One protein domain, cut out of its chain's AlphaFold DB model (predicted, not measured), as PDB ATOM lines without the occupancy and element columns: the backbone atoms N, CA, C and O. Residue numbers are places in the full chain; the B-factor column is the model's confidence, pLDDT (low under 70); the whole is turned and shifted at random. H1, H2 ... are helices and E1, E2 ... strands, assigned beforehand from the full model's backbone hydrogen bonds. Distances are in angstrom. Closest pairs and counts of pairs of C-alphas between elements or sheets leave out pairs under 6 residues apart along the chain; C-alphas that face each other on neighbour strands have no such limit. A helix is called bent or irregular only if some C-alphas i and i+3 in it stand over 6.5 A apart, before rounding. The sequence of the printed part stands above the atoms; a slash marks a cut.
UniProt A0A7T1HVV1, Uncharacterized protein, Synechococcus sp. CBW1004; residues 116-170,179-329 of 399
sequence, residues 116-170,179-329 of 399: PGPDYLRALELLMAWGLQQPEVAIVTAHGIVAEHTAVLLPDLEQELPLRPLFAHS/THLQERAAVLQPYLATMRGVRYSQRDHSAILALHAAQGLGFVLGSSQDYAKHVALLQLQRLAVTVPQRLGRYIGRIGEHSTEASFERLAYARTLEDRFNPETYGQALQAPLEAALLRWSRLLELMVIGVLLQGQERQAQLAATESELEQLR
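What this domain is: This is residues 116 to 170 and 179 to 329 of the 399 residues of an uncharacterized protein of Synechococcus sp. CBW1004 (UniProt A0A7T1HVV1). A long helix, H10, runs past one side of a body of short helices and loops, and its residues 311 to 329 stick out beyond that body as an arm. Inside the body two short strands, E1 and E2, lie side by side, with H1 near E1 and with H7 and the first turns of H10 near E2; H5 and H6 join H7 in a cluster of three helices. The printed part has 206 residues with ten named helices and three named strands, in the order H1 E1 H2 H3 H4 H5 H6 H7 E2 E3 H8 H9 H10; the sheet is E1, E2, parallel, and the class is mostly helix. The whole is compact, with a radius of gyration of the C-alphas of 18.9 A, and elongated, spanning 67 by 38 by 29 A.

How they stand to each other: H1, residues 120 to 132, and E1, residues 137 to 141, come closest at the C-alphas of Gly 131 and Val 137, 5.6 A apart. E1 is the parallel neighbour of E2, residues 239 to 242, at 26 degrees; N 138 and O 239 are within hydrogen-bond range at 2.9 A. H2, residues 150 to 153, and H3, residues 157 to 160, are close but not clearly touching, with C-alphas 151 and 157 closest at 7.1 A. H4, residues 179 to 183, and H5, residues 185 to 194, meet only through their link. H5 is irregular, but only just: C-alphas 187 and 190 are 6.8 A apart. H5 and H6, residues 205 to 214, form a helical hairpin and touch, C-alphas 191 and 208 being closest at 6.7 A, opposite ways at 35.4 degrees, only just a steep tilt. H5 touches H7, residues 225 to 235, closest at C-alphas 187 and 232, 5.9 A, opposite ways at a steep tilt of 41 degrees. E3, residues 248 to 250, pairs with no named strand, and H8, residues 260 to 265, touches no helix. H9, residues 278 to 284, touches residues 122 to 126 of H1 alone, closest at C-alphas 123 and 278, 6.6 A. H10, residues 291 to 329, touches no helix; its closest C-alpha to E2 is that of Arg 295, 7.4 A from that of Leu 239. Every O i to N i+4 pair is within hydrogen-bond range in H1, H4, H6, H7, H8, H9 and H10, 4 of 6 in H5, and H2 and H3 are too short for such a pair.

Where its parts are: H1 begins at C-alpha 120, (33.245, 29.373, -44.131), and is 18.3 A long. H5, H6 and H7 measure 14.8 A, 14.3 A and 15.3 A. H10 measures 57.0 A and ends at C-alpha 329, (4.409, 22.873, 5.210).

The domain as a whole: The C-alphas of Glu 279 and Arg 329, the two farthest apart, are 67.4 A apart. Residues 171 to 178 are not printed; C-alphas 170 and 179 are 20.3 A apart across the cut. The link from H8 to H9 is long. The mean pLDDT of the printed part is 89.9; residues 147 to 153, 155, 158, 271 and 273 to 274 are under 70.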
ATOM      1  N   PRO A 116      34.039  25.172 -38.487       96.06
ATOM      2  CA  PRO A 116      33.739  25.862 -39.736       96.06
ATOM      3  C   PRO A 116      33.395  24.854 -40.842       96.06
ATOM      4  O   PRO A 116      34.010  23.791 -40.941       96.06
ATOM      5  N   GLY A 117      32.393  25.178 -41.657       94.94
ATOM      6  CA  GLY A 117      32.021  24.410 -42.842       94.94
ATOM      7  C   GLY A 117      32.900  24.730 -44.060       94.94
ATOM      8  O   GLY A 117      33.739  25.631 -43.994       94.94
ATOM      9  N   PRO A 118      32.699  24.015 -45.184       94.50
ATOM     10  CA  PRO A 118      33.520  24.149 -46.393       94.50
ATOM     11  C   PRO A 118      33.604  25.580 -46.949       94.50
ATOM     12  O   PRO A 118      34.681  26.038 -47.318       94.50
ATOM     13  N   ASP A 119      32.490  26.317 -46.936       94.69
ATOM     14  CA  ASP A 119      32.411  27.678 -47.487       94.69
ATOM     15  C   ASP A 119      32.749  28.784 -46.471       94.69
ATOM     16  O   ASP A 119      32.698  29.972 -46.796       94.69
ATOM     17  N   TYR A 120      33.099  28.420 -45.232       96.19
ATOM     18  CA  TYR A 120      33.245  29.373 -44.131       96.19
ATOM     19  C   TYR A 120      34.309  30.439 -44.414       96.19
ATOM     20  O   TYR A 120      34.026  31.634 -44.331       96.19
ATOM     21  N   LEU A 121      35.532  30.023 -44.773       96.81
ATOM     22  CA  LEU A 121      36.617  30.973 -45.049       96.81
ATOM     23  C   LEU A 121      36.331  31.806 -46.297       96.81
ATOM     24  O   LEU A 121      36.618  32.998 -46.302       96.81
ATOM     25  N   ARG A 122      35.689  31.219 -47.311       96.06
ATOM     26  CA  ARG A 122      35.311  31.945 -48.527       96.06
ATOM     27  C   ARG A 122      34.325  33.074 -48.226       96.06
ATOM     28  O   ARG A 122      34.506  34.193 -48.701       96.06
ATOM     29  N   ALA A 123      33.303  32.801 -47.418       96.94
ATOM     30  CA  ALA A 123      32.353  33.810 -46.963       96.94
ATOM     31  C   ALA A 123      33.010  34.866 -46.061       96.94
ATOM     32  O   ALA A 123      32.741  36.063 -46.197       96.94
ATOM     33  N   LEU A 124      33.904  34.431 -45.168       97.94
ATOM     34  CA  LEU A 124      34.644  35.315 -44.275       97.94
ATOM     35  C   LEU A 124      35.545  36.281 -45.053       97.94
ATOM     36  O   LEU A 124      35.582  37.462 -44.730       97.94
ATOM     37  N   GLU A 125      36.231  35.815 -46.097       97.75
ATOM     38  CA  GLU A 125      37.073  36.642 -46.969       97.75
ATOM     39  C   GLU A 125      36.270  37.702 -47.726       97.75
ATOM     40  O   GLU A 125      36.693  38.860 -47.772       97.75
ATOM     41  N   LEU A 126      35.088  37.349 -48.245       97.81
ATOM     42  CA  LEU A 126      34.173  38.318 -48.858       97.81
ATOM     43  C   LEU A 126      33.758  39.402 -47.856       97.81
ATOM     44  O   LEU A 126      33.833  40.593 -48.165       97.81
ATOM     45  N   LEU A 127      33.382  39.003 -46.638       98.12
ATOM     46  CA  LEU A 127      33.037  39.939 -45.569       98.12
ATOM     47  C   LEU A 127      34.227  40.785 -45.109       98.12
ATOM     48  O   LEU A 127      34.040  41.962 -44.819       98.12
ATOM     49  N   MET A 128      35.437  40.228 -45.037       98.62
ATOM     50  CA  MET A 128      36.645  40.974 -44.675       98.62
ATOM     51  C   MET A 128      36.953  42.043 -45.721       98.62
ATOM     52  O   MET A 128      37.141  43.203 -45.348       98.62
ATOM     53  N   ALA A 129      36.960  41.674 -47.008       98.06
ATOM     54  CA  ALA A 129      37.222  42.587 -48.119       98.06
ATOM     55  C   ALA A 129      36.196  43.726 -48.166       98.06
ATOM     56  O   ALA A 129      36.574  44.898 -48.186       98.06
ATOM     57  N   TRP A 130      34.905  43.391 -48.095       98.00
ATOM     58  CA  TRP A 130      33.832  44.379 -47.977       98.00
ATOM     59  C   TRP A 130      33.986  45.228 -46.709       98.00
ATOM     60  O   TRP A 130      33.922  46.452 -46.761       98.00
ATOM     61  N   GLY A 131      34.278  44.597 -45.572       98.00
ATOM     62  CA  GLY A 131      34.432  45.252 -44.280       98.00
ATOM     63  C   GLY A 131      35.573  46.265 -44.250       98.00
ATOM     64  O   GLY A 131      35.462  47.260 -43.540       98.00
ATOM     65  N   LEU A 132      36.648  46.095 -45.033       97.88
ATOM     66  CA  LEU A 132      37.701  47.118 -45.166       97.88
ATOM     67  C   LEU A 132      37.174  48.440 -45.724       97.88
ATOM     68  O   LEU A 132      37.689  49.493 -45.359       97.88
ATOM     69  N   GLN A 133      36.130  48.387 -46.548       97.38
ATOM     70  CA  GLN A 133      35.483  49.559 -47.133       97.38
ATOM     71  C   GLN A 133      34.456  50.198 -46.183       97.38
ATOM     72  O   GLN A 133      33.942  51.270 -46.480       97.38
ATOM     73  N   GLN A 134      34.162  49.559 -45.044       97.81
ATOM     74  CA  GLN A 134      33.179  50.007 -44.056       97.81
ATOM     75  C   GLN A 134      33.885  50.405 -42.744       97.81
ATOM     76  O   GLN A 134      34.279  49.524 -41.967       97.81
ATOM     77  N   PRO A 135      34.071  51.707 -42.455       96.56
ATOM     78  CA  PRO A 135      34.738  52.173 -41.234       96.56
ATOM     79  C   PRO A 135      34.098  51.655 -39.938       96.56
ATOM     80  O   PRO A 135      34.791  51.394 -38.955       96.56
ATOM     81  N   GLU A 136      32.781  51.464 -39.936       97.19
ATOM     82  CA  GLU A 136      32.008  51.009 -38.786       97.19
ATOM     83  C   GLU A 136      32.168  49.513 -38.519       97.19
ATOM     84  O   GLU A 136      31.981  49.078 -37.387       97.19
ATOM     85  N   VAL A 137      32.504  48.703 -39.524       98.19
ATOM     86  CA  VAL A 137      32.627  47.248 -39.365       98.19
ATOM     87  C   VAL A 137      33.998  46.926 -38.800       98.19
ATOM     88  O   VAL A 137      35.013  47.197 -39.428       98.19
ATOM     89  N   ALA A 138      34.048  46.334 -37.614       98.44
ATOM     90  CA  ALA A 138      35.297  45.998 -36.938       98.44
ATOM     91  C   ALA A 138      35.561  44.495 -36.864       98.44
ATOM     92  O   ALA A 138      36.717  44.065 -36.871       98.44
ATOM     93  N   ILE A 139      34.493  43.708 -36.765       98.56
ATOM     94  CA  ILE A 139      34.547  42.255 -36.653       98.56
ATOM     95  C   ILE A 139      33.639  41.662 -37.722       98.56
ATOM     96  O   ILE A 139      32.526  42.140 -37.940       98.56
ATOM     97  N   VAL A 140      34.110  40.606 -38.372       98.44
ATOM     98  CA  VAL A 140      33.311  39.805 -39.292       98.44
ATOM     99  C   VAL A 140      33.385  38.341 -38.891       98.44
ATOM    100  O   VAL A 140      34.398  37.872 -38.377       98.44
ATOM    101  N   THR A 141      32.310  37.605 -39.107       97.31
ATOM    102  CA  THR A 141      32.246  36.159 -38.892       97.31
ATOM    103  C   THR A 141      31.348  35.539 -39.950       97.31
ATOM    104  O   THR A 141      30.463  36.196 -40.485       97.31
ATOM    105  N   ALA A 142      31.584  34.279 -40.293       95.44
ATOM    106  CA  ALA A 142      30.747  33.545 -41.235       95.44
ATOM    107  C   ALA A 142      29.830  32.536 -40.522       95.44
ATOM    108  O   ALA A 142      29.335  31.600 -41.142       95.44
ATOM    109  N   HIS A 143      29.609  32.682 -39.206       91.31
ATOM    110  CA  HIS A 143      28.868  31.668 -38.453       91.31
ATOM    111  C   HIS A 143      27.360  31.648 -38.717       91.31
ATOM    112  O   HIS A 143      26.687  30.693 -38.327       91.31
ATOM    113  N   GLY A 144      26.832  32.674 -39.382       88.88
ATOM    114  CA  GLY A 144      25.414  32.778 -39.694       88.88
ATOM    115  C   GLY A 144      24.587  33.337 -38.556       88.88
ATOM    116  O   GLY A 144      25.099  33.708 -37.499       88.88
ATOM    117  N   ILE A 145      23.273  33.328 -38.719       81.69
ATOM    118  CA  ILE A 145      22.419  33.496 -37.553       81.69
ATOM    119  C   ILE A 145      22.401  32.211 -36.740       81.69
ATOM    120  O   ILE A 145      22.061  31.119 -37.199       81.69
ATOM    121  N   VAL A 146      22.750  32.385 -35.476       72.88
ATOM    122  CA  VAL A 146      22.474  31.417 -34.435       72.88
ATOM    123  C   VAL A 146      21.497  32.124 -33.523       72.88
ATOM    124  O   VAL A 146      21.841  32.989 -32.731       72.88
ATOM    125  N   ALA A 147      20.221  31.905 -33.793       61.47
ATOM    126  CA  ALA A 147      19.148  32.686 -33.215       61.47
ATOM    127  C   ALA A 147      18.866  32.237 -31.769       61.47
ATOM    128  O   ALA A 147      17.768  31.793 -31.455       61.47
ATOM    129  N   GLU A 148      19.858  32.353 -30.882       63.56
ATOM    130  CA  GLU A 148      19.808  31.877 -29.494       63.56
ATOM    131  C   GLU A 148      18.535  32.345 -28.772       63.56
ATOM    132  O   GLU A 148      17.821  31.575 -28.131       63.56
ATOM    133  N   HIS A 149      18.194  33.620 -28.942       62.44
ATOM    134  CA  HIS A 149      17.034  34.232 -28.297       62.44
ATOM    135  C   HIS A 149      15.950  34.646 -29.295       62.44
ATOM    136  O   HIS A 149      14.771  34.726 -28.945       62.44
ATOM    137  N   THR A 150      16.328  34.877 -30.551       62.97
ATOM    138  CA  THR A 150      15.415  35.306 -31.610       62.97
ATOM    139  C   THR A 150      14.699  34.146 -32.293       62.97
ATOM    140  O   THR A 150      13.572  34.370 -32.716       62.97
ATOM    141  N   ALA A 151      15.229  32.914 -32.331       60.47
ATOM    142  CA  ALA A 151      14.521  31.774 -32.941       60.47
ATOM    143  C   ALA A 151      13.331  31.352 -32.091       60.47
ATOM    144  O   ALA A 151      12.299  30.971 -32.628       60.47
ATOM    145  N   VAL A 152      13.445  31.491 -30.766       62.53
ATOM    146  CA  VAL A 152      12.315  31.282 -29.851       62.53
ATOM    147  C   VAL A 152      11.168  32.243 -30.185       62.53
ATOM    148  O   VAL A 152      10.000  31.877 -30.102       62.53
ATOM    149  N   LEU A 153      11.491  33.478 -30.579       65.06
ATOM    150  CA  LEU A 153      10.494  34.508 -30.874       65.06
ATOM    151  C   LEU A 153      10.035  34.503 -32.340       65.06
ATOM    152  O   LEU A 153       8.907  34.906 -32.628       65.06
ATOM    153  N   LEU A 154      10.911  34.099 -33.261       70.69
ATOM    154  CA  LEU A 154      10.762  34.191 -34.712       70.69
ATOM    155  C   LEU A 154      11.431  32.972 -35.390       70.69
ATOM    156  O   LEU A 154      12.498  33.116 -35.989       70.69
ATOM    157  N   PRO A 155      10.821  31.777 -35.319       65.75
ATOM    158  CA  PRO A 155      11.424  30.535 -35.818       65.75
ATOM    159  C   PRO A 155      11.704  30.546 -37.332       65.75
ATOM    160  O   PRO A 155      12.675  29.940 -37.771       65.75
ATOM    161  N   ASP A 156      10.929  31.305 -38.113       72.69
ATOM    162  CA  ASP A 156      11.091  31.406 -39.574       72.69
ATOM    163  C   ASP A 156      11.974  32.587 -40.010       72.69
ATOM    164  O   ASP A 156      12.032  32.918 -41.195       72.69
ATOM    165  N   LEU A 157      12.619  33.290 -39.068       72.56
ATOM    166  CA  LEU A 157      13.354  34.517 -39.383       72.56
ATOM    167  C   LEU A 157      14.466  34.266 -40.404       72.56
ATOM    168  O   LEU A 157      14.622  35.060 -41.322       72.56
ATOM    169  N   GLU A 158      15.191  33.155 -40.275       69.81
ATOM    170  CA  GLU A 158      16.309  32.792 -41.158       69.81
ATOM    171  C   GLU A 158      15.904  32.754 -42.642       69.81
ATOM    172  O   GLU A 158      16.646  33.248 -43.485       69.81
ATOM    173  N   GLN A 159      14.695  32.271 -42.956       73.38
ATOM    174  CA  GLN A 159      14.191  32.162 -44.334       73.38
ATOM    175  C   GLN A 159      13.737  33.504 -44.926       73.38
ATOM    176  O   GLN A 159      13.597  33.639 -46.140       73.38
ATOM    177  N   GLU A 160      13.469  34.497 -44.079       78.19
ATOM    178  CA  GLU A 160      12.929  35.798 -44.491       78.19
ATOM    179  C   GLU A 160      13.967  36.905 -44.517       78.19
ATOM    180  O   GLU A 160      13.659  38.043 -44.890       78.19
ATOM    181  N   LEU A 161      15.181  36.603 -44.071       79.75
ATOM    182  CA  LEU A 161      16.212  37.607 -43.985       79.75
ATOM    183  C   LEU A 161      16.770  37.930 -45.363       79.75
ATOM    184  O   LEU A 161      16.964  37.043 -46.197       79.75
ATOM    185  N   PRO A 162      17.047  39.218 -45.615       83.75
ATOM    186  CA  PRO A 162      17.698  39.601 -46.846       83.75
ATOM    187  C   PRO A 162      19.081  38.954 -46.898       83.75
ATOM    188  O   PRO A 162      19.752  38.796 -45.875       83.75
ATOM    189  N   LEU A 163      19.532  38.645 -48.111       88.69
ATOM    190  CA  LEU A 163      20.894  38.204 -48.370       88.69
ATOM    191  C   LEU A 163      21.870  39.374 -48.161       88.69
ATOM    192  O   LEU A 163      22.384  39.935 -49.112       88.69
ATOM    193  N   ARG A 164      22.069  39.827 -46.924       90.81
ATOM    194  CA  ARG A 164      22.907  40.982 -46.566       90.81
ATOM    195  C   ARG A 164      23.648  40.702 -45.259       90.81
ATOM    196  O   ARG A 164      23.245  39.794 -44.533       90.81
ATOM    197  N   PRO A 165      24.714  41.451 -44.933       92.81
ATOM    198  CA  PRO A 165      25.338  41.376 -43.620       92.81
ATOM    199  C   PRO A 165      24.328  41.671 -42.515       92.81
ATOM    200  O   PRO A 165      23.565  42.635 -42.588       92.81
ATOM    201  N   LEU A 166      24.350  40.841 -41.483       91.38
ATOM    202  CA  LEU A 166      23.522  40.968 -40.291       91.38
ATOM    203  C   LEU A 166      24.412  41.193 -39.080       91.38
ATOM    204  O   LEU A 166      25.620  40.999 -39.150       91.38
ATOM    205  N   PHE A 167      23.832  41.599 -37.958       90.62
ATOM    206  CA  PHE A 167      24.604  41.757 -36.734       90.62
ATOM    207  C   PHE A 167      25.072  40.388 -36.202       90.62
ATOM    208  O   PHE A 167      24.280  39.449 -36.118       90.62
ATOM    209  N   ALA A 168      26.345  40.275 -35.818       90.12
ATOM    210  CA  ALA A 168      26.896  39.062 -35.214       90.12
ATOM    211  C   ALA A 168      26.697  39.066 -33.692       90.12
ATOM    212  O   ALA A 168      27.391  39.778 -32.968       90.12
ATOM    213  N   HIS A 169      25.742  38.273 -33.203       81.38
ATOM    214  CA  HIS A 169      25.408  38.179 -31.777       81.38
ATOM    215  C   HIS A 169      26.515  37.506 -30.944       81.38
ATOM    216  O   HIS A 169      26.830  37.995 -29.856       81.38
ATOM    217  N   SER A 170      27.126  36.447 -31.479       85.06
ATOM    218  CA  SER A 170      28.217  35.681 -30.873       85.06
ATOM    219  C   SER A 170      29.513  35.927 -31.638       85.06
ATOM    220  O   SER A 170      29.501  36.269 -32.816       85.06
ATOM    221  N   THR A 179      43.245  47.372 -36.500       98.31
ATOM    222  CA  THR A 179      42.957  48.715 -35.967       98.31
ATOM    223  C   THR A 179      41.987  48.653 -34.790       98.31
ATOM    224  O   THR A 179      42.251  49.239 -33.746       98.31
ATOM    225  N   HIS A 180      40.922  47.857 -34.889       98.38
ATOM    226  CA  HIS A 180      39.976  47.706 -33.787       98.38
ATOM    227  C   HIS A 180      40.571  46.960 -32.583       98.38
ATOM    228  O   HIS A 180      40.270  47.319 -31.444       98.38
ATOM    229  N   LEU A 181      41.443  45.964 -32.801       97.75
ATOM    230  CA  LEU A 181      42.202  45.333 -31.710       97.75
ATOM    231  C   LEU A 181      43.005  46.367 -30.906       97.75
ATOM    232  O   LEU A 181      43.062  46.269 -29.682       97.75
ATOM    233  N   GLN A 182      43.600  47.357 -31.581       97.88
ATOM    234  CA  GLN A 182      44.332  48.451 -30.935       97.88
ATOM    235  C   GLN A 182      43.381  49.402 -30.198       97.88
ATOM    236  O   GLN A 182      43.575  49.652 -29.010       97.88
ATOM    237  N   GLU A 183      42.334  49.884 -30.877       97.50
ATOM    238  CA  GLU A 183      41.351  50.830 -30.325       97.50
ATOM    239  C   GLU A 183      40.691  50.299 -29.043       97.50
ATOM    240  O   GLU A 183      40.575  51.009 -28.044       97.50
ATOM    241  N   ARG A 184      40.274  49.026 -29.042       97.19
ATOM    242  CA  ARG A 184      39.503  48.447 -27.931       97.19
ATOM    243  C   ARG A 184      40.335  48.045 -26.719       97.19
ATOM    244  O   ARG A 184      39.759  47.702 -25.687       97.19
ATOM    245  N   ALA A 185      41.664  48.051 -26.823       95.56
ATOM    246  CA  ALA A 185      42.539  47.563 -25.758       95.56
ATOM    247  C   ALA A 185      42.306  48.309 -24.433       95.56
ATOM    248  O   ALA A 185      42.229  47.679 -23.378       95.56
ATOM    249  N   ALA A 186      42.124  49.634 -24.493       94.94
ATOM    250  CA  ALA A 186      41.832  50.456 -23.320       94.94
ATOM    251  C   ALA A 186      40.456  50.144 -22.709       94.94
ATOM    252  O   ALA A 186      40.320  50.113 -21.489       94.94
ATOM    253  N   VAL A 187      39.457  49.843 -23.544       96.06
ATOM    254  CA  VAL A 187      38.096  49.512 -23.095       96.06
ATOM    255  C   VAL A 187      38.045  48.154 -22.391       96.06
ATOM    256  O   VAL A 187      37.355  47.996 -21.387       96.06
ATOM    257  N   LEU A 188      38.797  47.168 -22.891       97.31
ATOM    258  CA  LEU A 188      38.823  45.818 -22.320       97.31
ATOM    259  C   LEU A 188      39.730  45.691 -21.090       97.31
ATOM    260  O   LEU A 188      39.607  44.717 -20.346       97.31
ATOM    261  N   GLN A 189      40.642  46.636 -20.852       97.50
ATOM    262  CA  GLN A 189      41.603  46.541 -19.751       97.50
ATOM    263  C   GLN A 189      40.928  46.458 -18.365       97.50
ATOM    264  O   GLN A 189      41.307  45.551 -17.616       97.50
ATOM    265  N   PRO A 190      39.905  47.277 -18.034       97.94
ATOM    266  CA  PRO A 190      39.183  47.152 -16.769       97.94
ATOM    267  C   PRO A 190      38.503  45.790 -16.604       97.94
ATOM    268  O   PRO A 190      38.587  45.184 -15.539       97.94
ATOM    269  N   TYR A 191      37.911  45.253 -17.675       98.06
ATOM    270  CA  TYR A 191      37.324  43.910 -17.668       98.06
ATOM    271  C   TYR A 191      38.380  42.825 -17.409       98.06
ATOM    272  O   TYR A 191      38.191  41.927 -16.599       98.06
ATOM    273  N   LEU A 192      39.546  42.908 -18.053       97.44
ATOM    274  CA  LEU A 192      40.628  41.951 -17.810       97.44
ATOM    275  C   LEU A 192      41.214  42.076 -16.396       97.44
ATOM    276  O   LEU A 192      41.740  41.095 -15.864       97.44
ATOM    277  N   ALA A 193      41.144  43.262 -15.786       97.00
ATOM    278  CA  ALA A 193      41.591  43.485 -14.418       97.00
ATOM    279  C   ALA A 193      40.718  42.743 -13.398       97.00
ATOM    280  O   ALA A 193      41.277  42.159 -12.469       97.00
ATOM    281  N   THR A 194      39.397  42.661 -13.610       96.38
ATOM    282  CA  THR A 194      38.500  41.884 -12.731       96.38
ATOM    283  C   THR A 194      38.778  40.376 -12.789       96.38
ATOM    284  O   THR A 194      38.400  39.641 -11.883       96.38
ATOM    285  N   MET A 195      39.479  39.894 -13.828       94.06
ATOM    286  CA  MET A 195      39.850  38.480 -13.998       94.06
ATOM    287  C   MET A 195      41.224  38.132 -13.397       94.06
ATOM    288  O   MET A 195      41.715  37.009 -13.558       94.06
ATOM    289  N   ARG A 196      41.922  39.078 -12.757       92.12
ATOM    290  CA  ARG A 196      43.257  38.818 -12.194       92.12
ATOM    291  C   ARG A 196      43.151  37.965 -10.936       92.12
ATOM    292  O   ARG A 196      42.478  38.332  -9.987       92.12
ATOM    293  N   GLY A 197      43.856  36.833 -10.926       88.56
ATOM    294  CA  GLY A 197      43.904  35.927  -9.771       88.56
ATOM    295  C   GLY A 197      42.628  35.112  -9.544       88.56
ATOM    296  O   GLY A 197      42.606  34.271  -8.653       88.56
ATOM    297  N   VAL A 198      41.597  35.308 -10.368       92.44
ATOM    298  CA  VAL A 198      40.319  34.603 -10.265       92.44
ATOM    299  C   VAL A 198      40.192  33.612 -11.416       92.44
ATOM    300  O   VAL A 198      40.632  33.865 -12.541       92.44
ATOM    301  N   ARG A 199      39.593  32.452 -11.143       91.75
ATOM    302  CA  ARG A 199      39.262  31.473 -12.182       91.75
ATOM    303  C   ARG A 199      38.117  32.013 -13.026       91.75
ATOM    304  O   ARG A 199      37.165  32.564 -12.492       91.75
ATOM    305  N   TYR A 200      38.142  31.784 -14.331       94.06
ATOM    306  CA  TYR A 200      37.124  32.352 -15.221       94.06
ATOM    307  C   TYR A 200      35.681  31.888 -14.908       94.06
ATOM    308  O   TYR A 200      34.738  32.670 -15.049       94.06
ATOM    309  N   SER A 201      35.519  30.662 -14.388       91.38
ATOM    310  CA  SER A 201      34.241  30.125 -13.870       91.38
ATOM    311  C   SER A 201      33.753  30.759 -12.575       91.38
ATOM    312  O   SER A 201      32.604  30.571 -12.199       91.38
ATOM    313  N   GLN A 202      34.621  31.481 -11.878       93.12
ATOM    314  CA  GLN A 202      34.354  32.111 -10.586       93.12
ATOM    315  C   GLN A 202      34.447  33.636 -10.684       93.12
ATOM    316  O   GLN A 202      34.641  34.310  -9.677       93.12
ATOM    317  N   ARG A 203      34.381  34.177 -11.903       94.81
ATOM    318  CA  ARG A 203      34.418  35.617 -12.144       94.81
ATOM    319  C   ARG A 203      33.324  36.324 -11.349       94.81
ATOM    320  O   ARG A 203      32.210  35.820 -11.239       94.81
ATOM    321  N   ASP A 204      33.631  37.515 -10.852       95.88
ATOM    322  CA  ASP A 204      32.641  38.340 -10.166       95.88
ATOM    323  C   ASP A 204      31.679  38.949 -11.194       95.88
ATOM    324  O   ASP A 204      31.962  39.961 -11.843       95.88
ATOM    325  N   HIS A 205      30.546  38.275 -11.378       94.94
ATOM    326  CA  HIS A 205      29.497  38.692 -12.298       94.94
ATOM    327  C   HIS A 205      28.981  40.093 -11.951       94.94
ATOM    328  O   HIS A 205      28.854  40.928 -12.844       94.94
ATOM    329  N   SER A 206      28.747  40.378 -10.670       95.56
ATOM    330  CA  SER A 206      28.216  41.660 -10.204       95.56
ATOM    331  C   SER A 206      29.189  42.805 -10.468       95.56
ATOM    332  O   SER A 206      28.774  43.845 -10.978       95.56
ATOM    333  N   ALA A 207      30.486  42.610 -10.215       96.69
ATOM    334  CA  ALA A 207      31.507  43.615 -10.510       96.69
ATOM    335  C   ALA A 207      31.624  43.909 -12.016       96.69
ATOM    336  O   ALA A 207      31.780  45.064 -12.411       96.69
ATOM    337  N   ILE A 208      31.513  42.888 -12.873       97.56
ATOM    338  CA  ILE A 208      31.543  43.065 -14.336       97.56
ATOM    339  C   ILE A 208      30.306  43.830 -14.823       97.56
ATOM    340  O   ILE A 208      30.425  44.733 -15.648       97.56
ATOM    341  N   LEU A 209      29.122  43.508 -14.303       96.12
ATOM    342  CA  LEU A 209      27.894  44.217 -14.663       96.12
ATOM    343  C   LEU A 209      27.911  45.668 -14.169       96.12
ATOM    344  O   LEU A 209      27.522  46.571 -14.909       96.12
ATOM    345  N   ALA A 210      28.431  45.912 -12.963       96.81
ATOM    346  CA  ALA A 210      28.653  47.261 -12.452       96.81
ATOM    347  C   ALA A 210      29.642  48.046 -13.332       96.81
ATOM    348  O   ALA A 210      29.404  49.217 -13.621       96.81
ATOM    349  N   LEU A 211      30.704  47.396 -13.826       97.69
ATOM    350  CA  LEU A 211      31.634  47.987 -14.790       97.69
ATOM    351  C   LEU A 211      30.924  48.373 -16.099       97.69
ATOM    352  O   LEU A 211      31.095  49.500 -16.564       97.69
ATOM    353  N   HIS A 212      30.098  47.490 -16.673       96.38
ATOM    354  CA  HIS A 212      29.314  47.808 -17.875       96.38
ATOM    355  C   HIS A 212      28.344  48.976 -17.633       96.38
ATOM    356  O   HIS A 212      28.200  49.856 -18.483       96.38
ATOM    357  N   ALA A 213      27.705  49.028 -16.462       96.19
ATOM    358  CA  ALA A 213      26.816  50.121 -16.082       96.19
ATOM    359  C   ALA A 213      27.561  51.459 -15.941       96.19
ATOM    360  O   ALA A 213      27.116  52.459 -16.505       96.19
ATOM    361  N   ALA A 214      28.722  51.473 -15.277       96.44
ATOM    362  CA  ALA A 214      29.586  52.654 -15.161       96.44
ATOM    363  C   ALA A 214      30.076  53.168 -16.529       96.44
ATOM    364  O   ALA A 214      30.376  54.345 -16.697       96.44
ATOM    365  N   GLN A 215      30.109  52.281 -17.522       94.31
ATOM    366  CA  GLN A 215      30.428  52.554 -18.920       94.31
ATOM    367  C   GLN A 215      29.225  53.021 -19.765       94.31
ATOM    368  O   GLN A 215      29.361  53.166 -20.982       94.31
ATOM    369  N   GLY A 216      28.058  53.247 -19.147       94.50
ATOM    370  CA  GLY A 216      26.821  53.670 -19.813       94.50
ATOM    371  C   GLY A 216      26.052  52.537 -20.503       94.50
ATOM    372  O   GLY A 216      25.121  52.794 -21.263       94.50
ATOM    373  N   LEU A 217      26.426  51.280 -20.256       94.69
ATOM    374  CA  LEU A 217      25.933  50.091 -20.959       94.69
ATOM    375  C   LEU A 217      25.296  49.076 -19.999       94.69
ATOM    376  O   LEU A 217      25.402  47.866 -20.188       94.69
ATOM    377  N   GLY A 218      24.582  49.563 -18.980       92.31
ATOM    378  CA  GLY A 218      23.941  48.730 -17.947       92.31
ATOM    379  C   GLY A 218      22.861  47.762 -18.454       92.31
ATOM    380  O   GLY A 218      22.415  46.899 -17.709       92.31
ATOM    381  N   PHE A 219      22.453  47.867 -19.721       89.31
ATOM    382  CA  PHE A 219      21.554  46.910 -20.375       89.31
ATOM    383  C   PHE A 219      22.279  45.663 -20.915       89.31
ATOM    384  O   PHE A 219      21.628  44.724 -21.370       89.31
ATOM    385  N   VAL A 220      23.616  45.627 -20.885       91.38
ATOM    386  CA  VAL A 220      24.402  44.441 -21.245       91.38
ATOM    387  C   VAL A 220      24.529  43.529 -20.024       91.38
ATOM    388  O   VAL A 220      25.412  43.711 -19.190       91.38
ATOM    389  N   LEU A 221      23.650  42.527 -19.933       90.12
ATOM    390  CA  LEU A 221      23.528  41.656 -18.751       90.12
ATOM    391  C   LEU A 221      24.469  40.439 -18.736       90.12
ATOM    392  O   LEU A 221      24.415  39.612 -17.830       90.12
ATOM    393  N   GLY A 222      25.336  40.298 -19.737       90.50
ATOM    394  CA  GLY A 222      26.301  39.207 -19.795       90.50
ATOM    395  C   GLY A 222      27.676  39.599 -19.255       90.50
ATOM    396  O   GLY A 222      28.069  40.758 -19.296       90.50
ATOM    397  N   SER A 223      28.426  38.611 -18.764       94.75
ATOM    398  CA  SER A 223      29.729  38.794 -18.085       94.75
ATOM    399  C   SER A 223      30.886  38.024 -18.736       94.75
ATOM    400  O   SER A 223      32.013  38.030 -18.234       94.75
ATOM    401  N   SER A 224      30.614  37.294 -19.820       94.31
ATOM    402  CA  SER A 224      31.658  36.595 -20.572       94.31
ATOM    403  C   SER A 224      32.530  37.595 -21.338       94.31
ATOM    404  O   SER A 224      32.176  38.766 -21.501       94.31
ATOM    405  N   GLN A 225      33.662  37.115 -21.851       95.50
ATOM    406  CA  GLN A 225      34.535  37.925 -22.696       95.50
ATOM    407  C   GLN A 225      33.801  38.473 -23.933       95.50
ATOM    408  O   GLN A 225      34.097  39.585 -24.366       95.50
ATOM    409  N   ASP A 226      32.818  37.736 -24.471       94.12
ATOM    410  CA  ASP A 226      32.089  38.160 -25.670       94.12
ATOM    411  C   ASP A 226      31.274  39.410 -25.375       94.12
ATOM    412  O   ASP A 226      31.292  40.365 -26.148       94.12
ATOM    413  N   TYR A 227      30.614  39.450 -24.215       94.12
ATOM    414  CA  TYR A 227      29.876  40.632 -23.783       94.12
ATOM    415  C   TYR A 227      30.798  41.828 -23.540       94.12
ATOM    416  O   TYR A 227      30.444  42.934 -23.939       94.12
ATOM    417  N   ALA A 228      32.001  41.617 -22.999       96.38
ATOM    418  CA  ALA A 228      32.993  42.686 -22.880       96.38
ATOM    419  C   ALA A 228      33.441  43.217 -24.259       96.38
ATOM    420  O   ALA A 228      33.566  44.427 -24.455       96.38
ATOM    421  N   LYS A 229      33.621  42.338 -25.257       96.62
ATOM    422  CA  LYS A 229      33.901  42.746 -26.646       96.62
ATOM    423  C   LYS A 229      32.720  43.504 -27.264       96.62
ATOM    424  O   LYS A 229      32.944  44.488 -27.963       96.62
ATOM    425  N   HIS A 230      31.480  43.108 -26.977       94.62
ATOM    426  CA  HIS A 230      30.277  43.838 -27.406       94.62
ATOM    427  C   HIS A 230      30.156  45.215 -26.766       94.62
ATOM    428  O   HIS A 230      29.824  46.180 -27.449       94.62
ATOM    429  N   VAL A 231      30.481  45.327 -25.483       95.69
ATOM    430  CA  VAL A 231      30.597  46.609 -24.787       95.69
ATOM    431  C   VAL A 231      31.612  47.506 -25.493       95.69
ATOM    432  O   VAL A 231      31.294  48.650 -25.811       95.69
ATOM    433  N   ALA A 232      32.779  46.969 -25.858       97.19
ATOM    434  CA  ALA A 232      33.773  47.718 -26.620       97.19
ATOM    435  C   ALA A 232      33.293  48.135 -28.020       97.19
ATOM    436  O   ALA A 232      33.550  49.265 -28.436       97.19
ATOM    437  N   LEU A 233      32.560  47.273 -28.734       96.88
ATOM    438  CA  LEU A 233      31.937  47.631 -30.013       96.88
ATOM    439  C   LEU A 233      30.961  48.803 -29.845       96.88
ATOM    440  O   LEU A 233      31.028  49.763 -30.608       96.88
ATOM    441  N   LEU A 234      30.091  48.758 -28.832       95.44
ATOM    442  CA  LEU A 234      29.104  49.809 -28.578       95.44
ATOM    443  C   LEU A 234      29.766  51.142 -28.203       95.44
ATOM    444  O   LEU A 234      29.408  52.170 -28.776       95.44
ATOM    445  N   GLN A 235      30.758  51.127 -27.307       96.12
ATOM    446  CA  GLN A 235      31.484  52.339 -26.914       96.12
ATOM    447  C   GLN A 235      32.228  52.989 -28.083       96.12
ATOM    448  O   GLN A 235      32.229  54.211 -28.215       96.12
ATOM    449  N   LEU A 236      32.831  52.178 -28.954       96.75
ATOM    450  CA  LEU A 236      33.597  52.652 -30.110       96.75
ATOM    451  C   LEU A 236      32.732  52.864 -31.363       96.75
ATOM    452  O   LEU A 236      33.261  53.153 -32.437       96.75
ATOM    453  N   GLN A 237      31.407  52.714 -31.248       95.94
ATOM    454  CA  GLN A 237      30.451  52.795 -32.360       95.94
ATOM    455  C   GLN A 237      30.830  51.892 -33.547       95.94
ATOM    456  O   GLN A 237      30.714  52.274 -34.714       95.94
ATOM    457  N   ARG A 238      31.309  50.688 -33.238       97.62
ATOM    458  CA  ARG A 238      31.694  49.655 -34.199       97.62
ATOM    459  C   ARG A 238      30.638  48.554 -34.284       97.62
ATOM    460  O   ARG A 238      29.795  48.388 -33.404       97.62
ATOM    461  N   LEU A 239      30.709  47.779 -35.357       97.19
ATOM    462  CA  LEU A 239      29.820  46.672 -35.672       97.19
ATOM    463  C   LEU A 239      30.606  45.366 -35.777       97.19
ATOM    464  O   LEU A 239      31.696  45.319 -36.355       97.19
ATOM    465  N   ALA A 240      30.004  44.302 -35.257       97.19
ATOM    466  CA  ALA A 240      30.318  42.939 -35.645       97.19
ATOM    467  C   ALA A 240      29.228  42.457 -36.600       97.19
ATOM    468  O   ALA A 240      28.041  42.621 -36.297       97.19
ATOM    469  N   VAL A 241      29.611  41.887 -37.740       96.44
ATOM    470  CA  VAL A 241      28.646  41.395 -38.728       96.44
ATOM    471  C   VAL A 241      28.873  39.944 -39.119       96.44
ATOM    472  O   VAL A 241      29.983  39.425 -39.020       96.44
ATOM    473  N   THR A 242      27.806  39.306 -39.585       95.44
ATOM    474  CA  THR A 242      27.800  37.937 -40.088       95.44
ATOM    475  C   THR A 242      27.014  37.810 -41.385       95.44
ATOM    476  O   THR A 242      26.189  38.662 -41.719       95.44
ATOM    477  N   VAL A 243      27.251  36.719 -42.110       93.50
ATOM    478  CA  VAL A 243      26.354  36.244 -43.170       93.50
ATOM    479  C   VAL A 243      25.001  35.801 -42.583       93.50
ATOM    480  O   VAL A 243      24.943  35.475 -41.393       93.50
ATOM    481  N   PRO A 244      23.911  35.766 -43.371       89.12
ATOM    482  CA  PRO A 244      22.632  35.231 -42.909       89.12
ATOM    483  C   PRO A 244      22.641  33.698 -42.774       89.12
ATOM    484  O   PRO A 244      22.042  33.177 -41.835       89.12
ATOM    485  N   GLN A 245      23.351  32.980 -43.653       88.62
ATOM    486  CA  GLN A 245      23.398  31.512 -43.658       88.62
ATOM    487  C   GLN A 245      24.320  30.936 -42.586       88.62
ATOM    488  O   GLN A 245      25.404  31.450 -42.335       88.62
ATOM    489  N   ARG A 246      23.953  29.796 -42.002       89.12
ATOM    490  CA  ARG A 246      24.811  29.082 -41.049       89.12
ATOM    491  C   ARG A 246      25.881  28.261 -41.780       89.12
ATOM    492  O   ARG A 246      25.593  27.168 -42.259       89.12
ATOM    493  N   LEU A 247      27.120  28.766 -41.829       92.00
ATOM    494  CA  LEU A 247      28.245  28.124 -42.542       92.00
ATOM    495  C   LEU A 247      29.208  27.352 -41.634       92.00
ATOM    496  O   LEU A 247      30.321  27.016 -42.031       92.00
ATOM    497  N   GLY A 248      28.807  27.068 -40.403       92.25
ATOM    498  CA  GLY A 248      29.555  26.234 -39.472       92.25
ATOM    499  C   GLY A 248      28.684  25.838 -38.288       92.25
ATOM    500  O   GLY A 248      27.539  26.276 -38.160       92.25
ATOM    501  N   ARG A 249      29.200  24.957 -37.436       91.69
ATOM    502  CA  ARG A 249      28.424  24.346 -36.357       91.69
ATOM    503  C   ARG A 249      29.126  24.515 -35.023       91.69
ATOM    504  O   ARG A 249      30.262  24.075 -34.858       91.69
ATOM    505  N   TYR A 250      28.405  25.066 -34.055       92.31
ATOM    506  CA  TYR A 250      28.817  25.026 -32.660       92.31
ATOM    507  C   TYR A 250      28.605  23.610 -32.104       92.31
ATOM    508  O   TYR A 250      27.523  23.039 -32.218       92.31
ATOM    509  N   ILE A 251      29.654  23.023 -31.535       94.19
ATOM    510  CA  ILE A 251      29.665  21.656 -30.988       94.19
ATOM    511  C   ILE A 251      29.896  21.630 -29.471       94.19
ATOM    512  O   ILE A 251      29.971  20.549 -28.883       94.19
ATOM    513  N   GLY A 252      29.989  22.800 -28.828       92.75
ATOM    514  CA  GLY A 252      30.205  22.968 -27.389       92.75
ATOM    515  C   GLY A 252      28.972  22.623 -26.551       92.75
ATOM    516  O   GLY A 252      28.378  23.485 -25.898       92.75
ATOM    517  N   ARG A 253      28.580  21.346 -26.569       91.44
ATOM    518  CA  ARG A 253      27.398  20.818 -25.868       91.44
ATOM    519  C   ARG A 253      27.475  21.001 -24.360       91.44
ATOM    520  O   ARG A 253      26.479  21.332 -23.729       91.44
ATOM    521  N   ILE A 254      28.660  20.797 -23.794       88.50
ATOM    522  CA  ILE A 254      28.938  21.009 -22.377       88.50
ATOM    523  C   ILE A 254      30.194  21.869 -22.283       88.50
ATOM    524  O   ILE A 254      31.227  21.560 -22.885       88.50
ATOM    525  N   GLY A 255      30.103  22.967 -21.540       86.00
ATOM    526  CA  GLY A 255      31.209  23.897 -21.403       86.00
ATOM    527  C   GLY A 255      31.015  24.913 -20.290       86.00
ATOM    528  O   GLY A 255      30.193  24.762 -19.385       86.00
ATOM    529  N   GLU A 256      31.812  25.969 -20.371       84.56
ATOM    530  CA  GLU A 256      31.855  27.031 -19.371       84.56
ATOM    531  C   GLU A 256      30.524  27.791 -19.263       84.56
ATOM    532  O   GLU A 256      30.058  28.041 -18.157       84.56
ATOM    533  N   HIS A 257      29.873  28.070 -20.400       81.94
ATOM    534  CA  HIS A 257      28.577  28.774 -20.463       81.94
ATOM    535  C   HIS A 257      27.468  27.950 -21.126       81.94
ATOM    536  O   HIS A 257      26.431  28.497 -21.481       81.94
ATOM    537  N   SER A 258      27.692  26.652 -21.337       84.69
ATOM    538  CA  SER A 258      26.770  25.787 -22.078       84.69
ATOM    539  C   SER A 258      26.495  24.507 -21.298       84.69
ATOM    540  O   SER A 258      27.417  23.832 -20.832       84.69
ATOM    541  N   THR A 259      25.216  24.184 -21.159       87.44
ATOM    542  CA  THR A 259      24.711  22.881 -20.725       87.44
ATOM    543  C   THR A 259      24.061  22.169 -21.904       87.44
ATOM    544  O   THR A 259      23.662  22.800 -22.885       87.44
ATOM    545  N   GLU A 260      23.874  20.857 -21.784       88.44
ATOM    546  CA  GLU A 260      23.165  20.076 -22.797       88.44
ATOM    547  C   GLU A 260      21.754  20.629 -23.047       88.44
ATOM    548  O   GLU A 260      21.379  20.874 -24.188       88.44
ATOM    549  N   ALA A 261      21.021  20.966 -21.981       85.94
ATOM    550  CA  ALA A 261      19.697  21.569 -22.089       85.94
ATOM    551  C   ALA A 261      19.713  22.919 -22.828       85.94
ATOM    552  O   ALA A 261      18.845  23.169 -23.666       85.94
ATOM    553  N   SER A 262      20.693  23.797 -22.560       83.06
ATOM    554  CA  SER A 262      20.819  25.038 -23.334       83.06
ATOM    555  C   SER A 262      21.214  24.764 -24.782       83.06
ATOM    556  O   SER A 262      20.685  25.414 -25.672       83.06
ATOM    557  N   PHE A 263      22.088  23.788 -25.033       87.62
ATOM    558  CA  PHE A 263      22.542  23.454 -26.378       87.62
ATOM    559  C   PHE A 263      21.390  22.990 -27.279       87.62
ATOM    560  O   PHE A 263      21.256  23.477 -28.403       87.62
ATOM    561  N   GLU A 264      20.525  22.111 -26.761       85.62
ATOM    562  CA  GLU A 264      19.326  21.656 -27.475       85.62
ATOM    563  C   GLU A 264      18.309  22.793 -27.641       85.62
ATOM    564  O   GLU A 264      17.823  23.042 -28.744       85.62
ATOM    565  N   ARG A 265      18.034  23.551 -26.568       81.62
ATOM    566  CA  ARG A 265      17.072  24.669 -26.588       81.62
ATOM    567  C   ARG A 265      17.438  25.748 -27.608       81.62
ATOM    568  O   ARG A 265      16.544  26.346 -28.200       81.62
ATOM    569  N   LEU A 266      18.729  26.014 -27.789       79.38
ATOM    570  CA  LEU A 266      19.244  27.021 -28.724       79.38
ATOM    571  C   LEU A 266      19.461  26.455 -30.140       79.38
ATOM    572  O   LEU A 266      19.934  27.169 -31.023       79.38
ATOM    573  N   ALA A 267      19.103  25.185 -30.369       80.88
ATOM    574  CA  ALA A 267      19.214  24.493 -31.651       80.88
ATOM    575  C   ALA A 267      20.620  24.589 -32.275       80.88
ATOM    576  O   ALA A 267      20.781  24.705 -33.499       80.88
ATOM    577  N   TYR A 268      21.662  24.522 -31.439       84.56
ATOM    578  CA  TYR A 268      23.051  24.530 -31.903       84.56
ATOM    579  C   TYR A 268      23.409  23.267 -32.698       84.56
ATOM    580  O   TYR A 268      24.261  23.316 -33.582       84.56
ATOM    581  N   ALA A 269      22.706  22.157 -32.442       81.31
ATOM    582  CA  ALA A 269      22.865  20.895 -33.162       81.31
ATOM    583  C   ALA A 269      22.443  20.961 -34.642       81.31
ATOM    584  O   ALA A 269      22.812  20.074 -35.413       81.31
ATOM    585  N   ARG A 270      21.649  21.972 -35.033       77.69
ATOM    586  CA  ARG A 270      21.030  22.041 -36.362       77.69
ATOM    587  C   ARG A 270      22.090  22.042 -37.467       77.69
ATOM    588  O   ARG A 270      23.099  22.745 -37.382       77.69
ATOM    589  N   THR A 271      21.834  21.220 -38.482       67.56
ATOM    590  CA  THR A 271      22.714  20.964 -39.625       67.56
ATOM    591  C   THR A 271      22.962  22.233 -40.440       67.56
ATOM    592  O   THR A 271      22.140  23.150 -40.440       67.56
ATOM    593  N   LEU A 272      24.112  22.275 -41.117       71.56
ATOM    594  CA  LEU A 272      24.453  23.338 -42.060       71.56
ATOM    595  C   LEU A 272      23.441  23.375 -43.208       71.56
ATOM    596  O   LEU A 272      22.886  22.343 -43.579       71.56
ATOM    597  N   GLU A 273      23.227  24.561 -43.765       66.19
ATOM    598  CA  GLU A 273      22.474  24.716 -45.007       66.19
ATOM    599  C   GLU A 273      23.425  24.550 -46.197       66.19
ATOM    600  O   GLU A 273      24.533  25.085 -46.198       66.19
ATOM    601  N   ASP A 274      22.999  23.795 -47.211       55.94
ATOM    602  CA  ASP A 274      23.910  23.203 -48.199       55.94
ATOM    603  C   ASP A 274      24.505  24.170 -49.236       55.94
ATOM    604  O   ASP A 274      25.296  23.728 -50.069       55.94
ATOM    605  N   ARG A 275      24.126  25.457 -49.287       71.75
ATOM    606  CA  ARG A 275      24.537  26.321 -50.414       71.75
ATOM    607  C   ARG A 275      24.820  27.765 -50.020       71.75
ATOM    608  O   ARG A 275      23.927  28.613 -50.041       71.75
ATOM    609  N   PHE A 276      26.091  28.067 -49.767       90.06
ATOM    610  CA  PHE A 276      26.602  29.429 -49.883       90.06
ATOM    611  C   PHE A 276      26.963  29.710 -51.345       90.06
ATOM    612  O   PHE A 276      27.791  29.017 -51.927       90.06
ATOM    613  N   ASN A 277      26.355  30.731 -51.952       93.56
ATOM    614  CA  ASN A 277      26.775  31.205 -53.269       93.56
ATOM    615  C   ASN A 277      27.633  32.477 -53.103       93.56
ATOM    616  O   ASN A 277      27.076  33.541 -52.810       93.56
ATOM    617  N   PRO A 278      28.968  32.398 -53.289       94.62
ATOM    618  CA  PRO A 278      29.855  33.544 -53.101       94.62
ATOM    619  C   PRO A 278      29.596  34.676 -54.102       94.62
ATOM    620  O   PRO A 278      29.789  35.838 -53.752       94.62
ATOM    621  N   GLU A 279      29.149  34.368 -55.321       96.00
ATOM    622  CA  GLU A 279      28.859  35.375 -56.347       96.00
ATOM    623  C   GLU A 279      27.598  36.160 -55.989       96.00
ATOM    624  O   GLU A 279      27.625  37.389 -55.941       96.00
ATOM    625  N   THR A 280      26.513  35.455 -55.652       95.12
ATOM    626  CA  THR A 280      25.256  36.090 -55.236       95.12
ATOM    627  C   THR A 280      25.449  36.905 -53.959       95.12
ATOM    628  O   THR A 280      24.949  38.025 -53.858       95.12
ATOM    629  N   TYR A 281      26.204  36.384 -52.985       95.69
ATOM    630  CA  TYR A 281      26.495  37.137 -51.767       95.69
ATOM    631  C   TYR A 281      27.377  38.359 -52.054       95.69
ATOM    632  O   TYR A 281      27.087  39.448 -51.565       95.69
ATOM    633  N   GLY A 282      28.401  38.215 -52.902       96.88
ATOM    634  CA  GLY A 282      29.255  39.320 -53.339       96.88
ATOM    635  C   GLY A 282      28.482  40.444 -54.035       96.88
ATOM    636  O   GLY A 282      28.725  41.614 -53.748       96.88
ATOM    637  N   GLN A 283      27.506  40.110 -54.886       96.38
ATOM    638  CA  GLN A 283      26.591  41.092 -55.484       96.38
ATOM    639  C   GLN A 283      25.760  41.802 -54.414       96.38
ATOM    640  O   GLN A 283      25.637  43.023 -54.421       96.38
ATOM    641  N   ALA A 284      25.231  41.058 -53.444       94.88
ATOM    642  CA  ALA A 284      24.403  41.648 -52.403       94.88
ATOM    643  C   ALA A 284      25.184  42.568 -51.442       94.88
ATOM    644  O   ALA A 284      24.606  43.509 -50.892       94.88
ATOM    645  N   LEU A 285      26.497  42.355 -51.289       96.50
ATOM    646  CA  LEU A 285      27.407  43.247 -50.558       96.50
ATOM    647  C   LEU A 285      27.627  44.609 -51.241       96.50
ATOM    648  O   LEU A 285      28.123  45.527 -50.590       96.50
ATOM    649  N   GLN A 286      27.250  44.768 -52.515       95.25
ATOM    650  CA  GLN A 286      27.308  46.062 -53.211       95.25
ATOM    651  C   GLN A 286      26.238  47.043 -52.713       95.25
ATOM    652  O   GLN A 286      26.353  48.249 -52.931       95.25
ATOM    653  N   ALA A 287      25.197  46.547 -52.034       93.06
ATOM    654  CA  ALA A 287      24.202  47.404 -51.414       93.06
ATOM    655  C   ALA A 287      24.828  48.233 -50.269       93.06
ATOM    656  O   ALA A 287      25.645  47.706 -49.508       93.06
ATOM    657  N   PRO A 288      24.420  49.505 -50.088       92.25
ATOM    658  CA  PRO A 288      24.909  50.333 -48.992       92.25
ATOM    659  C   PRO A 288      24.686  49.692 -47.617       92.25
ATOM    660  O   PRO A 288      23.636  49.101 -47.348       92.25
ATOM    661  N   LEU A 289      25.660  49.863 -46.721       93.00
ATOM    662  CA  LEU A 289      25.543  49.418 -45.339       93.00
ATOM    663  C   LEU A 289      24.523  50.277 -44.581       93.00
ATOM    664  O   LEU A 289      24.742  51.455 -44.310       93.00
ATOM    665  N   GLU A 290      23.439  49.657 -44.129       93.25
ATOM    666  CA  GLU A 290      22.470  50.290 -43.232       93.25
ATOM    667  C   GLU A 290      22.961  50.222 -41.771       93.25
ATOM    668  O   GLU A 290      22.359  49.576 -40.911       93.25
ATOM    669  N   ALA A 291      24.086  50.882 -41.470       93.44
ATOM    670  CA  ALA A 291      24.766  50.772 -40.175       93.44
ATOM    671  C   ALA A 291      23.849  51.114 -38.986       93.44
ATOM    672  O   ALA A 291      23.890  50.446 -37.953       93.44
ATOM    673  N   ALA A 292      22.990  52.126 -39.136       91.88
ATOM    674  CA  ALA A 292      22.013  52.498 -38.116       91.88
ATOM    675  C   ALA A 292      21.025  51.358 -37.821       91.88
ATOM    676  O   ALA A 292      20.733  51.092 -36.655       91.88
ATOM    677  N   LEU A 293      20.549  50.652 -38.852       89.00
ATOM    678  CA  LEU A 293      19.637  49.521 -38.688       89.00
ATOM    679  C   LEU A 293      20.313  48.372 -37.935       89.00
ATOM    680  O   LEU A 293      19.714  47.816 -37.018       89.00
ATOM    681  N   LEU A 294      21.570  48.055 -38.263       90.44
ATOM    682  CA  LEU A 294      22.330  47.016 -37.560       90.44
ATOM    683  C   LEU A 294      22.551  47.362 -36.083       90.44
ATOM    684  O   LEU A 294      22.357  46.503 -35.220       90.44
ATOM    685  N   ARG A 295      22.878  48.624 -35.767       90.31
ATOM    686  CA  ARG A 295      22.994  49.089 -34.372       90.31
ATOM    687  C   ARG A 295      21.669  48.949 -33.628       90.31
ATOM    688  O   ARG A 295      21.646  48.402 -32.527       90.31
ATOM    689  N   TRP A 296      20.564  49.390 -34.229       87.50
ATOM    690  CA  TRP A 296      19.235  49.251 -33.630       87.50
ATOM    691  C   TRP A 296      18.835  47.793 -33.426       87.50
ATOM    692  O   TRP A 296      18.327  47.453 -32.361       87.50
ATOM    693  N   SER A 297      19.111  46.925 -34.402       84.94
ATOM    694  CA  SER A 297      18.876  45.486 -34.282       84.94
ATOM    695  C   SER A 297      19.619  44.909 -33.080       84.94
ATOM    696  O   SER A 297      19.030  44.159 -32.306       84.94
ATOM    697  N   ARG A 298      20.881  45.305 -32.870       86.88
ATOM    698  CA  ARG A 298      21.652  44.854 -31.708       86.88
ATOM    699  C   ARG A 298      21.099  45.381 -30.392       86.88
ATOM    700  O   ARG A 298      20.969  44.619 -29.441       86.88
ATOM    701  N   LEU A 299      20.771  46.667 -30.309       86.62
ATOM    702  CA  LEU A 299      20.194  47.225 -29.085       86.62
ATOM    703  C   LEU A 299      18.891  46.509 -28.717       86.62
ATOM    704  O   LEU A 299      18.711  46.120 -27.567       86.62
ATOM    705  N   LEU A 300      18.025  46.263 -29.704       84.69
ATOM    706  CA  LEU A 300      16.794  45.500 -29.510       84.69
ATOM    707  C   LEU A 300      17.073  44.067 -29.053       84.69
ATOM    708  O   LEU A 300      16.428  43.595 -28.122       84.69
ATOM    709  N   GLU A 301      18.039  43.386 -29.665       84.12
ATOM    710  CA  GLU A 301      18.436  42.037 -29.260       84.12
ATOM    711  C   GLU A 301      18.944  42.003 -27.812       84.12
ATOM    712  O   GLU A 301      18.479  41.181 -27.028       84.12
ATOM    713  N   LEU A 302      19.829  42.924 -27.417       84.94
ATOM    714  CA  LEU A 302      20.338  43.011 -26.044       84.94
ATOM    715  C   LEU A 302      19.221  43.296 -25.034       84.94
ATOM    716  O   LEU A 302      19.199  42.690 -23.966       84.94
ATOM    717  N   MET A 303      18.265  44.160 -25.381       84.44
ATOM    718  CA  MET A 303      17.086  44.407 -24.547       84.44
ATOM    719  C   MET A 303      16.214  43.155 -24.408       84.44
ATOM    720  O   MET A 303      15.773  42.837 -23.307       84.44
ATOM    721  N   VAL A 304      15.983  42.422 -25.501       84.62
ATOM    722  CA  VAL A 304      15.221  41.163 -25.480       84.62
ATOM    723  C   VAL A 304      15.923  40.119 -24.616       84.62
ATOM    724  O   VAL A 304      15.273  39.506 -23.772       84.62
ATOM    725  N   ILE A 305      17.236  39.947 -24.780       83.00
ATOM    726  CA  ILE A 305      18.049  39.068 -23.931       83.00
ATOM    727  C   ILE A 305      17.899  39.482 -22.469       83.00
ATOM    728  O   ILE A 305      17.646  38.629 -21.623       83.00
ATOM    729  N   GLY A 306      17.981  40.783 -22.180       84.00
ATOM    730  CA  GLY A 306      17.826  41.300 -20.828       84.00
ATOM    731  C   GLY A 306      16.481  40.935 -20.199       84.00
ATOM    732  O   GLY A 306      16.439  40.410 -19.089       84.00
ATOM    733  N   VAL A 307      15.385  41.124 -20.940       85.44
ATOM    734  CA  VAL A 307      14.034  40.743 -20.497       85.44
ATOM    735  C   VAL A 307      13.917  39.234 -20.271       85.44
ATOM    736  O   VAL A 307      13.307  38.805 -19.292       85.44
ATOM    737  N   LEU A 308      14.494  38.416 -21.157       83.44
ATOM    738  CA  LEU A 308      14.461  36.959 -21.021       83.44
ATOM    739  C   LEU A 308      15.244  36.485 -19.792       83.44
ATOM    740  O   LEU A 308      14.728  35.660 -19.042       83.44
ATOM    741  N   LEU A 309      16.444  37.024 -19.564       82.31
ATOM    742  CA  LEU A 309      17.275  36.680 -18.406       82.31
ATOM    743  C   LEU A 309      16.589  37.065 -17.093       82.31
ATOM    744  O   LEU A 309      16.473  36.231 -16.201       82.31
ATOM    745  N   GLN A 310      16.026  38.273 -17.008       84.31
ATOM    746  CA  GLN A 310      15.237  38.695 -15.845       84.31
ATOM    747  C   GLN A 310      14.016  37.792 -15.617       84.31
ATOM    748  O   GLN A 310      13.665  37.476 -14.480       84.31
ATOM    749  N   GLY A 311      13.362  37.351 -16.696       86.19
ATOM    750  CA  GLY A 311      12.264  36.390 -16.624       86.19
ATOM    751  C   GLY A 311      12.699  35.044 -16.039       86.19
ATOM    752  O   GLY A 311      12.001  34.503 -15.183       86.19
ATOM    753  N   GLN A 312      13.857  34.530 -16.460       83.25
ATOM    754  CA  GLN A 312      14.432  33.280 -15.951       83.25
ATOM    755  C   GLN A 312      14.844  33.388 -14.482       83.25
ATOM    756  O   GLN A 312      14.528  32.497 -13.697       83.25
ATOM    757  N   GLU A 313      15.494  34.485 -14.087       83.25
ATOM    758  CA  GLU A 313      15.847  34.741 -12.686       83.25
ATOM    759  C   GLU A 313      14.602  34.787 -11.799       83.25
ATOM    760  O   GLU A 313      14.555  34.138 -10.755       83.25
ATOM    761  N   ARG A 314      13.553  35.482 -12.248       86.94
ATOM    762  CA  ARG A 314      12.284  35.542 -11.519       86.94
ATOM    763  C   ARG A 314      11.623  34.167 -11.403       86.94
ATOM    764  O   ARG A 314      11.085  33.849 -10.349       86.94
ATOM    765  N   GLN A 315      11.662  33.348 -12.454       86.31
ATOM    766  CA  GLN A 315      11.163  31.969 -12.398       86.31
ATOM    767  C   GLN A 315      11.959  31.112 -11.409       86.31
ATOM    768  O   GLN A 315      11.357  30.375 -10.633       86.31
ATOM    769  N   ALA A 316      13.286  31.238 -11.389       83.62
ATOM    770  CA  ALA A 316      14.133  30.523 -10.439       83.62
ATOM    771  C   ALA A 316      13.857  30.948  -8.987       83.62
ATOM    772  O   ALA A 316      13.766  30.096  -8.107       83.62
ATOM    773  N   GLN A 317      13.662  32.247  -8.738       87.00
ATOM    774  CA  GLN A 317      13.279  32.767  -7.420       87.00
ATOM    775  C   GLN A 317      11.914  32.241  -6.964       87.00
ATOM    776  O   GLN A 317      11.769  31.842  -5.810       87.00
ATOM    777  N   LEU A 318      10.924  32.204  -7.864       92.25
ATOM    778  CA  LEU A 318       9.608  31.635  -7.569       92.25
ATOM    779  C   LEU A 318       9.709  30.144  -7.229       92.25
ATOM    780  O   LEU A 318       9.207  29.744  -6.187       92.25
ATOM    781  N   ALA A 319      10.434  29.358  -8.029       90.75
ATOM    782  CA  ALA A 319      10.633  27.932  -7.772       90.75
ATOM    783  C   ALA A 319      11.358  27.665  -6.437       90.75
ATOM    784  O   ALA A 319      11.003  26.742  -5.706       90.75
ATOM    785  N   ALA A 320      12.351  28.489  -6.086       91.06
ATOM    786  CA  ALA A 320      13.028  28.399  -4.792       91.06
ATOM    787  C   ALA A 320      12.074  28.714  -3.627       91.06
ATOM    788  O   ALA A 320      12.048  27.985  -2.639       91.06
ATOM    789  N   THR A 321      11.251  29.756  -3.779       94.19
ATOM    790  CA  THR A 321      10.237  30.143  -2.784       94.19
ATOM    791  C   THR A 321       9.182  29.045  -2.611       94.19
ATOM    792  O   THR A 321       8.790  28.733  -1.491       94.19
ATOM    793  N   GLU A 322       8.730  28.425  -3.705       96.12
ATOM    794  CA  GLU A 322       7.790  27.297  -3.676       96.12
ATOM    795  C   GLU A 322       8.385  26.090  -2.940       96.12
ATOM    796  O   GLU A 322       7.727  25.529  -2.064       96.12
ATOM    797  N   SER A 323       9.649  25.750  -3.208       94.31
ATOM    798  CA  SER A 323      10.348  24.668  -2.505       94.31
ATOM    799  C   SER A 323      10.498  24.945  -1.002       94.31
ATOM    800  O   SER A 323      10.283  24.051  -0.183       94.31
ATOM    801  N   GLU A 324      10.815  26.182  -0.615       96.88
ATOM    802  CA  GLU A 324      10.890  26.584   0.795       96.88
ATOM    803  C   GLU A 324       9.519  26.487   1.487       96.88
ATOM    804  O   GLU A 324       9.411  25.950   2.592       96.88
ATOM    805  N   LEU A 325       8.446  26.927   0.820       97.31
ATOM    806  CA  LEU A 325       7.078  26.798   1.326       97.31
ATOM    807  C   LEU A 325       6.659  25.332   1.502       97.31
ATOM    808  O   LEU A 325       5.997  25.004   2.488       97.31
ATOM    809  N   GLU A 326       7.041  24.442   0.585       97.50
ATOM    810  CA  GLU A 326       6.804  23.000   0.719       97.50
ATOM    811  C   GLU A 326       7.541  22.409   1.927       97.50
ATOM    812  O   GLU A 326       6.938  21.665   2.707       97.50
ATOM    813  N   GLN A 327       8.801  22.792   2.151       97.06
ATOM    814  CA  GLN A 327       9.570  22.362   3.325       97.06
ATOM    815  C   GLN A 327       8.938  22.849   4.637       97.06
ATOM    816  O   GLN A 327       8.840  22.086   5.602       97.06
ATOM    817  N   LEU A 328       8.464  24.097   4.677       97.38
ATOM    818  CA  LEU A 328       7.777  24.653   5.846       97.38
ATOM    819  C   LEU A 328       6.447  23.945   6.123       97.38
ATOM    820  O   LEU A 328       6.163  23.620   7.276       97.38
ATOM    821  N   ARG A 329       5.657  23.648   5.082       98.06
ATOM    822  CA  ARG A 329       4.409  22.873   5.210       98.06
ATOM    823  C   ARG A 329       4.669  21.467   5.743       98.06
ATOM    824  O   ARG A 329       3.967  21.031   6.649       98.06
TER     825      ARG A 329